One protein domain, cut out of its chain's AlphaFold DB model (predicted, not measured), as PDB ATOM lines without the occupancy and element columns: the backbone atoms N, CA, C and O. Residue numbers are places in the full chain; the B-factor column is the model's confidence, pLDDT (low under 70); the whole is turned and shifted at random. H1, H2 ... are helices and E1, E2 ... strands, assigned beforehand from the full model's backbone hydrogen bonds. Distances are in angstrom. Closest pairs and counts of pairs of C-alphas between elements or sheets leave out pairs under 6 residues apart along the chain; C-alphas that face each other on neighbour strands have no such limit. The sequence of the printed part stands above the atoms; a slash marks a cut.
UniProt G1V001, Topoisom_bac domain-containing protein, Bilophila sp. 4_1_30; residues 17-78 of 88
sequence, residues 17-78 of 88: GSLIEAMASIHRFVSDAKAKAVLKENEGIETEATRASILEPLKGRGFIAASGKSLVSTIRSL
ATOM      1  N   GLY A  17      47.061 -59.028 105.506       75.19
ATOM      2  CA  GLY A  17      46.539 -60.142 106.301       75.19
ATOM      3  C   GLY A  17      46.940 -60.072 107.776       75.19
ATOM      4  O   GLY A  17      46.102 -60.269 108.646       75.19
ATOM      5  N   SER A  18      48.192 -59.707 108.078       76.25
ATOM      6  CA  SER A  18      48.654 -59.601 109.470       76.25
ATOM      7  C   SER A  18      47.994 -58.437 110.218       76.25
ATOM      8  O   SER A  18      47.774 -58.526 111.424       76.25
ATOM      9  N   LEU A  19      47.640 -57.354 109.519       77.12
ATOM     10  CA  LEU A  19      46.881 -56.254 110.102       77.12
ATOM     11  C   LEU A  19      45.431 -56.670 110.385       77.12
ATOM     12  O   LEU A  19      44.925 -56.365 111.461       77.12
ATOM     13  N   ILE A  20      44.785 -57.407 109.475       77.31
ATOM     14  CA  ILE A  20      43.434 -57.955 109.690       77.31
ATOM     15  C   ILE A  20      43.422 -58.918 110.885       77.31
ATOM     16  O   ILE A  20      42.551 -58.827 111.751       77.31
ATOM     17  N   GLU A  21      44.426 -59.789 110.992       76.31
ATOM     18  CA  GLU A  21      44.584 -60.709 112.122       76.31
ATOM     19  C   GLU A  21      44.830 -59.959 113.444       76.31
ATOM     20  O   GLU A  21      44.276 -60.311 114.490       76.31
ATOM     21  N   ALA A  22      45.599 -58.866 113.405       76.56
ATOM     22  CA  ALA A  22      45.784 -57.985 114.554       76.56
ATOM     23  C   ALA A  22      44.484 -57.259 114.953       76.56
ATOM     24  O   ALA A  22      44.237 -57.086 116.146       76.56
ATOM     25  N   MET A  23      43.632 -56.886 113.988       74.81
ATOM     26  CA  MET A  23      42.301 -56.310 114.239       74.81
ATOM     27  C   MET A  23      41.335 -57.338 114.847       74.81
ATOM     28  O   MET A  23      40.573 -56.997 115.751       74.81
ATOM     29  N   ALA A  24      41.411 -58.605 114.429       71.31
ATOM     30  CA  ALA A  24      40.700 -59.709 115.079       71.31
ATOM     31  C   ALA A  24      41.179 -59.906 116.526       71.31
ATOM     32  O   ALA A  24      40.411 -60.045 117.477       71.31
ATOM     33  N   SER A  25      42.493 -59.821 116.717       72.12
ATOM     34  CA  SER A  25      43.151 -59.974 118.010       72.12
ATOM     35  C   SER A  25      43.295 -58.663 118.789       72.12
ATOM     36  O   SER A  25      44.159 -58.567 119.664       72.12
ATOM     37  N   ILE A  26      42.457 -57.651 118.528       75.75
ATOM     38  CA  ILE A  26      42.592 -56.322 119.148       75.75
ATOM     39  C   ILE A  26      42.476 -56.374 120.680       75.75
ATOM     40  O   ILE A  26      43.128 -55.609 121.387       75.75
ATOM     41  N   HIS A  27      41.754 -57.365 121.209       70.44
ATOM     42  CA  HIS A  27      41.674 -57.673 122.640       70.44
ATOM     43  C   HIS A  27      43.054 -57.916 123.296       70.44
ATOM     44  O   HIS A  27      43.196 -57.779 124.509       70.44
ATOM     45  N   ARG A  28      44.095 -58.280 122.529       72.56
ATOM     46  CA  ARG A  28      45.475 -58.441 123.030       72.56
ATOM     47  C   ARG A  28      46.182 -57.105 123.254       72.56
ATOM     48  O   ARG A  28      47.114 -57.057 124.048       72.56
ATOM     49  N   PHE A  29      45.731 -56.051 122.579       72.44
ATOM     50  CA  PHE A  29      46.287 -54.699 122.663       72.44
ATOM     51  C   PHE A  29      45.521 -53.801 123.645       72.44
ATOM     52  O   PHE A  29      45.949 -52.682 123.915       72.44
ATOM     53  N   VAL A  30      44.411 -54.291 124.202       74.00
ATOM     54  CA  VAL A  30      43.609 -53.586 125.203       74.00
ATOM     55  C   VAL A  30      44.052 -53.988 126.611       74.00
ATOM     56  O   VAL A  30      44.097 -55.169 126.956       74.00
ATOM     57  N   SER A  31      44.387 -52.987 127.424       76.44
ATOM     58  CA  SER A  31      44.802 -53.136 128.826       76.44
ATOM     59  C   SER A  31      43.623 -53.297 129.790       76.44
ATOM     60  O   SER A  31      43.781 -53.901 130.849       76.44
ATOM     61  N   ASP A  32      42.442 -52.796 129.424       81.56
ATOM     62  CA  ASP A  32      41.227 -52.910 130.231       81.56
ATOM     63  C   ASP A  32      40.646 -54.332 130.152       81.56
ATOM     64  O   ASP A  32      40.262 -54.821 129.085       81.56
ATOM     65  N   ALA A  33      40.560 -55.000 131.303       78.44
ATOM     66  CA  ALA A  33      40.056 -56.363 131.424       78.44
ATOM     67  C   ALA A  33      38.591 -56.508 130.979       78.44
ATOM     68  O   ALA A  33      38.224 -57.540 130.412       78.44
ATOM     69  N   LYS A  34      37.759 -55.481 131.191       78.12
ATOM     70  CA  LYS A  34      36.333 -55.512 130.850       78.12
ATOM     71  C   LYS A  34      36.136 -55.381 129.344       78.12
ATOM     72  O   LYS A  34      35.438 -56.191 128.738       78.12
ATOM     73  N   ALA A  35      36.831 -54.427 128.725       75.62
ATOM     74  CA  ALA A  35      36.842 -54.274 127.274       75.62
ATOM     75  C   ALA A  35      37.464 -55.497 126.580       75.62
ATOM     76  O   ALA A  35      36.955 -55.959 125.563       75.62
ATOM     77  N   LYS A  36      38.517 -56.085 127.158       76.19
ATOM     78  CA  LYS A  36      39.154 -57.300 126.638       76.19
ATOM     79  C   LYS A  36      38.217 -58.508 126.614       76.19
ATOM     80  O   LYS A  36      38.260 -59.258 125.645       76.19
ATOM     81  N   ALA A  37      37.394 -58.705 127.646       74.50
ATOM     82  CA  ALA A  37      36.413 -59.792 127.679       74.50
ATOM     83  C   ALA A  37      35.368 -59.633 126.566       74.50
ATOM     84  O   ALA A  37      35.169 -60.561 125.787       74.50
ATOM     85  N   VAL A  38      34.808 -58.428 126.419       74.69
ATOM     86  CA  VAL A  38      33.824 -58.108 125.370       74.69
ATOM     87  C   VAL A  38      34.419 -58.286 123.972       74.69
ATOM     88  O   VAL A  38      33.819 -58.926 123.113       74.69
ATOM     89  N   LEU A  39      35.630 -57.773 123.743       72.56
ATOM     90  CA  LEU A  39      36.326 -57.899 122.460       72.56
ATOM     91  C   LEU A  39      36.749 -59.339 122.158       72.56
ATOM     92  O   LEU A  39      36.892 -59.694 120.996       72.56
ATOM     93  N   LYS A  40      36.979 -60.173 123.175       70.12
ATOM     94  CA  LYS A  40      37.281 -61.596 122.989       70.12
ATOM     95  C   LYS A  40      36.023 -62.393 122.642       70.12
ATOM     96  O   LYS A  40      36.099 -63.280 121.802       70.12
ATOM     97  N   GLU A  41      34.898 -62.074 123.276       70.94
ATOM     98  CA  GLU A  41      33.602 -62.715 123.027       70.94
ATOM     99  C   GLU A  41      33.065 -62.397 121.625       70.94
ATOM    100  O   GLU A  41      32.512 -63.269 120.968       70.94
ATOM    101  N   ASN A  42      33.314 -61.182 121.132       64.12
ATOM    102  CA  ASN A  42      32.917 -60.748 119.790       64.12
ATOM    103  C   ASN A  42      33.986 -61.032 118.708       64.12
ATOM    104  O   ASN A  42      33.915 -60.471 117.618       64.12
ATOM    105  N   GLU A  43      35.004 -61.853 119.008       60.44
ATOM    106  CA  GLU A  43      36.150 -62.146 118.123       60.44
ATOM    107  C   GLU A  43      36.842 -60.897 117.530       60.44
ATOM    108  O   GLU A  43      37.424 -60.956 116.446       60.44
ATOM    109  N   GLY A  44      36.809 -59.761 118.232       59.78
ATOM    110  CA  GLY A  44      37.420 -58.488 117.850       59.78
ATOM    111  C   GLY A  44      36.409 -57.351 117.660       59.78
ATOM    112  O   GLY A  44      35.353 -57.323 118.287       59.78
ATOM    113  N   ILE A  45      36.772 -56.373 116.823       57.06
ATOM    114  CA  ILE A  45      35.859 -55.332 116.324       57.06
ATOM    115  C   ILE A  45      35.416 -55.772 114.928       57.06
ATOM    116  O   ILE A  45      36.273 -55.981 114.063       57.06
ATOM    117  N   GLU A  46      34.101 -55.903 114.732       53.03
ATOM    118  CA  GLU A  46      33.447 -56.259 113.461       53.03
ATOM    119  C   GLU A  46      33.794 -57.655 112.904       53.03
ATOM    120  O   GLU A  46      34.721 -58.316 113.363       53.03
ATOM    121  N   THR A  47      33.059 -58.118 111.892       61.75
ATOM    122  CA  THR A  47      33.349 -59.346 111.130       61.75
ATOM    123  C   THR A  47      34.483 -59.131 110.118       61.75
ATOM    124  O   THR A  47      34.814 -58.004 109.745       61.75
ATOM    125  N   GLU A  48      35.111 -60.217 109.652       61.31
ATOM    126  CA  GLU A  48      36.256 -60.183 108.720       61.31
ATOM    127  C   GLU A  48      35.992 -59.341 107.455       61.31
ATOM    128  O   GLU A  48      36.872 -58.606 107.002       61.31
ATOM    129  N   ALA A  49      34.748 -59.353 106.962       58.72
ATOM    130  CA  ALA A  49      34.309 -58.543 105.828       58.72
ATOM    131  C   ALA A  49      34.446 -57.030 106.084       58.72
ATOM    132  O   ALA A  49      34.926 -56.300 105.213       58.72
ATOM    133  N   THR A  50      34.098 -56.547 107.283       67.81
ATOM    134  CA  THR A  50      34.266 -55.126 107.618       67.81
ATOM    135  C   THR A  50      35.738 -54.769 107.851       67.81
ATOM    136  O   THR A  50      36.167 -53.644 107.605       67.81
ATOM    137  N   ARG A  51      36.572 -55.720 108.293       68.62
ATOM    138  CA  ARG A  51      38.008 -55.463 108.532       68.62
ATOM    139  C   ARG A  51      38.754 -55.183 107.232       68.62
ATOM    140  O   ARG A  51      39.549 -54.246 107.177       68.62
ATOM    141  N   ALA A  52      38.448 -55.937 106.178       69.25
ATOM    142  CA  ALA A  52      38.949 -55.652 104.836       69.25
ATOM    143  C   ALA A  52      38.390 -54.322 104.295       69.25
ATOM    144  O   ALA A  52      39.140 -53.530 103.721       69.25
ATOM    145  N   SER A  53      37.108 -54.026 104.553       72.44
ATOM    146  CA  SER A  53      36.471 -52.789 104.079       72.44
ATOM    147  C   SER A  53      36.961 -51.521 104.783       72.44
ATOM    148  O   SER A  53      36.839 -50.442 104.218       72.44
ATOM    149  N   ILE A  54      37.565 -51.619 105.974       76.81
ATOM    150  CA  ILE A  54      38.204 -50.495 106.685       76.81
ATOM    151  C   ILE A  54      39.591 -50.167 106.112       76.81
ATOM    152  O   ILE A  54      40.051 -49.022 106.180       76.81
ATOM    153  N   LEU A  55      40.273 -51.136 105.502       76.69
ATOM    154  CA  LEU A  55      41.612 -50.920 104.959       76.69
ATOM    155  C   LEU A  55      41.620 -49.962 103.767       76.69
ATOM    156  O   LEU A  55      42.506 -49.116 103.647       76.69
ATOM    157  N   GLU A  56      40.618 -50.070 102.907       78.31
ATOM    158  CA  GLU A  56      40.445 -49.233 101.723       78.31
ATOM    159  C   GLU A  56      40.265 -47.733 102.060       78.31
ATOM    160  O   GLU A  56      41.041 -46.916 101.554       78.31
ATOM    161  N   PRO A  57      39.378 -47.320 102.990       81.12
ATOM    162  CA  PRO A  57      39.284 -45.935 103.435       81.12
ATOM    163  C   PRO A  57      40.503 -45.482 104.246       81.12
ATOM    164  O   PRO A  57      40.862 -44.308 104.167       81.12
ATOM    165  N   LEU A  58      41.186 -46.358 104.996       77.44
ATOM    166  CA  LEU A  58      42.441 -45.989 105.671       77.44
ATOM    167  C   LEU A  58      43.564 -45.676 104.669       77.44
ATOM    168  O   LEU A  58      44.317 -44.718 104.878       77.44
ATOM    169  N   LYS A  59      43.648 -46.434 103.566       76.56
ATOM    170  CA  LYS A  59      44.537 -46.138 102.430       76.56
ATOM    171  C   LYS A  59      44.119 -44.841 101.737       76.56
ATOM    172  O   LYS A  59      44.954 -43.961 101.552       76.56
ATOM    173  N   GLY A  60      42.828 -44.678 101.435       76.19
ATOM    174  CA  GLY A  60      42.288 -43.484 100.770       76.19
ATOM    175  C   GLY A  60      42.482 -42.191 101.572       76.19
ATOM    176  O   GLY A  60      42.771 -41.137 101.011       76.19
ATOM    177  N   ARG A  61      42.410 -42.265 102.907       79.62
ATOM    178  CA  ARG A  61      42.715 -41.140 103.810       79.62
ATOM    179  C   ARG A  61      44.221 -40.904 103.987       79.62
ATOM    180  O   ARG A  61      44.620 -39.858 104.498       79.62
ATOM    181  N   GLY A  62      45.063 -41.840 103.546       72.25
ATOM    182  CA  GLY A  62      46.517 -41.763 103.644       72.25
ATOM    183  C   GLY A  62      47.057 -42.028 105.049       72.25
ATOM    184  O   GLY A  62      48.101 -41.478 105.395       72.25
ATOM    185  N   PHE A  63      46.362 -42.830 105.866       74.69
ATOM    186  CA  PHE A  63      46.843 -43.275 107.186       74.69
ATOM    187  C   PHE A  63      47.763 -44.500 107.105       74.69
ATOM    188  O   PHE A  63      48.627 -44.694 107.966       74.69
ATOM    189  N   ILE A  64      47.574 -45.313 106.066       75.75
ATOM    190  CA  ILE A  64      48.396 -46.477 105.749       75.75
ATOM    191  C   ILE A  64      48.776 -46.443 104.268       75.75
ATOM    192  O   ILE A  64      47.954 -46.114 103.415       75.75
ATOM    193  N   ALA A  65      50.018 -46.801 103.963       74.56
ATOM    194  CA  ALA A  65      50.505 -46.980 102.603       74.56
ATOM    195  C   ALA A  65      51.037 -48.401 102.421       74.56
ATOM    196  O   ALA A  65      51.698 -48.951 103.306       74.56
ATOM    197  N   ALA A  66      50.770 -48.992 101.258       74.06
ATOM    198  CA  ALA A  66      51.403 -50.243 100.865       74.06
ATOM    199  C   ALA A  66      52.851 -49.967 100.430       74.06
ATOM    200  O   ALA A  66      53.106 -49.190  99.514       74.06
ATOM    201  N   SER A  67      53.804 -50.607 101.097       71.81
ATOM    202  CA  SER A  67      55.222 -50.640 100.745       71.81
ATOM    203  C   SER A  67      55.579 -52.077 100.376       71.81
ATOM    204  O   SER A  67      55.928 -52.904 101.224       71.81
ATOM    205  N   GLY A  68      55.408 -52.405  99.094       75.75
ATOM    206  CA  GLY A  68      55.550 -53.773  98.595       75.75
ATOM    207  C   GLY A  68      54.527 -54.717  99.237       75.75
ATOM    208  O   GLY A  68      53.326 -54.527  99.083       75.75
ATOM    209  N   LYS A  69      55.011 -55.730  99.971       66.31
ATOM    210  CA  LYS A  69      54.187 -56.728 100.687       66.31
ATOM    211  C   LYS A  69      53.815 -56.320 102.121       66.31
ATOM    212  O   LYS A  69      53.152 -57.080 102.823       66.31
ATOM    213  N   SER A  70      54.255 -55.147 102.568       69.69
ATOM    214  CA  SER A  70      54.031 -54.653 103.926       69.69
ATOM    215  C   SER A  70      53.227 -53.360 103.907       69.69
ATOM    216  O   SER A  70      53.403 -52.517 103.035       69.69
ATOM    217  N   LEU A  71      52.374 -53.174 104.901       72.75
ATOM    218  CA  LEU A  71      51.729 -51.910 105.212       72.75
ATOM    219  C   LEU A  71      52.635 -51.089 106.128       72.75
ATOM    220  O   LEU A  71      53.260 -51.596 107.062       72.75
ATOM    221  N   VAL A  72      52.714 -49.796 105.844       72.31
ATOM    222  CA  VAL A  72      53.476 -48.831 106.633       72.31
ATOM    223  C   VAL A  72      52.525 -47.715 107.029       72.31
ATOM    224  O   VAL A  72      51.814 -47.179 106.179       72.31
ATOM    225  N   SER A  73      52.491 -47.368 108.318       68.56
ATOM    226  CA  SER A  73      51.737 -46.194 108.752       68.56
ATOM    227  C   SER A  73      52.448 -44.943 108.247       68.56
ATOM    228  O   SER A  73      53.643 -44.750 108.481       68.56
ATOM    229  N   THR A  74      51.730 -44.129 107.489       65.94
ATOM    230  CA  THR A  74      52.239 -42.893 106.896       65.94
ATOM    231  C   THR A  74      52.218 -41.759 107.911       65.94
ATOM    232  O   THR A  74      51.377 -41.719 108.802       65.94
ATOM    233  N   ILE A  75      53.110 -40.778 107.737       53.03
ATOM    234  CA  ILE A  75      53.310 -39.643 108.661       53.03
ATOM    235  C   ILE A  75      52.033 -38.826 108.939       53.03
ATOM    236  O   ILE A  75      51.954 -38.116 109.939       53.03
ATOM    237  N   ARG A  76      51.011 -38.951 108.084       51.66
ATOM    238  CA  ARG A  76      49.682 -38.353 108.259       51.66
ATOM    239  C   ARG A  76      48.901 -38.942 109.447       51.66
ATOM    240  O   ARG A  76      47.998 -38.280 109.941       51.66
ATOM    241  N   SER A  77      49.250 -40.137 109.942       52.00
ATOM    242  CA  SER A  77      48.731 -40.669 111.216       52.00
ATOM    243  C   SER A  77      49.345 -39.975 112.434       52.00
ATOM    244  O   SER A  77      48.672 -39.792 113.443       52.00
ATOM    245  N   LEU A  78      50.603 -39.540 112.320       54.28
ATOM    246  CA  LEU A  78      51.349 -38.839 113.369       54.28
ATOM    247  C   LEU A  78      51.155 -37.316 113.321       54.28
ATOM    248  O   LEU A  78      51.494 -36.626 114.280       54.28
TER     249      LEU A  78
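What this domain is: This is residues 17 to 78 of the 88 residues of the protein "Topoisom_bac domain-containing protein" of Bilophila sp. 4_1_30 (UniProt G1V001). Helices H1 and H3 make the middle of an open arrangement: H1 packs at a steep angle on the first part of H3, residues 48 to 52, while a small two-stranded hairpin, E1 and E2, lies toward the other end of H3, and H2 lies far off at the opposite end of the domain, touching neither helix. The printed part has 62 residues with three named helices and then two named strands, in the order H1, H2, H3, E1, E2. The sheet has the order E1 - E2 and is antiparallel, and the class is mixed, helices and strands. The whole is only just loose, close to compact, with a radius of gyration of the C-alphas of 12.9 A and spans of 34 by 25 by 19 A.

Where its parts are: H1 is residues 17 to 24, 10.6 A from first to last C-alpha, and begins with C-alpha 17 at (46.539, -60.142, 106.301). H2 is residues 33 to 41, 12.3 A long, with C-alpha 33 at (40.056, -56.363, 131.424). H3, the longest helix, is residues 48 to 60 and 19.5 A long. E1 is residues 64 to 67, 9.4 A long. E2 is residues 70 to 73, 10.0 A long, and ends with C-alpha 73 at (51.737, -46.194, 108.752).

How they stand to each other: H1 and H3 touch, H3 with residues 48 to 52 alone, and the closest C-alphas are those of Ile 20 and Arg 51, 6.1 A apart. They run opposite ways at a steep tilt of 64 degrees. H2 is apart from H1, from H3 and from both strands. The closest C-alphas of H3 and E1 are those of Leu 58 and Ile 64, 6.0 A apart. E1 and E2 form a hairpin, antiparallel at 143 degrees between their directions; N 65 and O 72 are within hydrogen-bond range at 2.9 A, as are N 67 and O 70 at 2.8 A. H1 and E2 are near each other, with 6 pairs of C-alphas within 10 A, while H1 and E1 are apart, and so are H3 and E2. In H1 and H2 every O i to N i+4 pair is within hydrogen-bond range; in H3 it is 6 of 9.

The domain as a whole: The two C-alphas farthest apart are those of Lys 34 and Gly 68, 37.6 A. The printed part has no cut. The links H3 to E1 and E1 to E2 are tight, those from H1 to H2 and from H2 to H3 are short, and no link is long. The mean pLDDT of the printed part is 70.9; 19 residues are under 70, namely residues 42 to 52, 69 to 70 and 73 to 78.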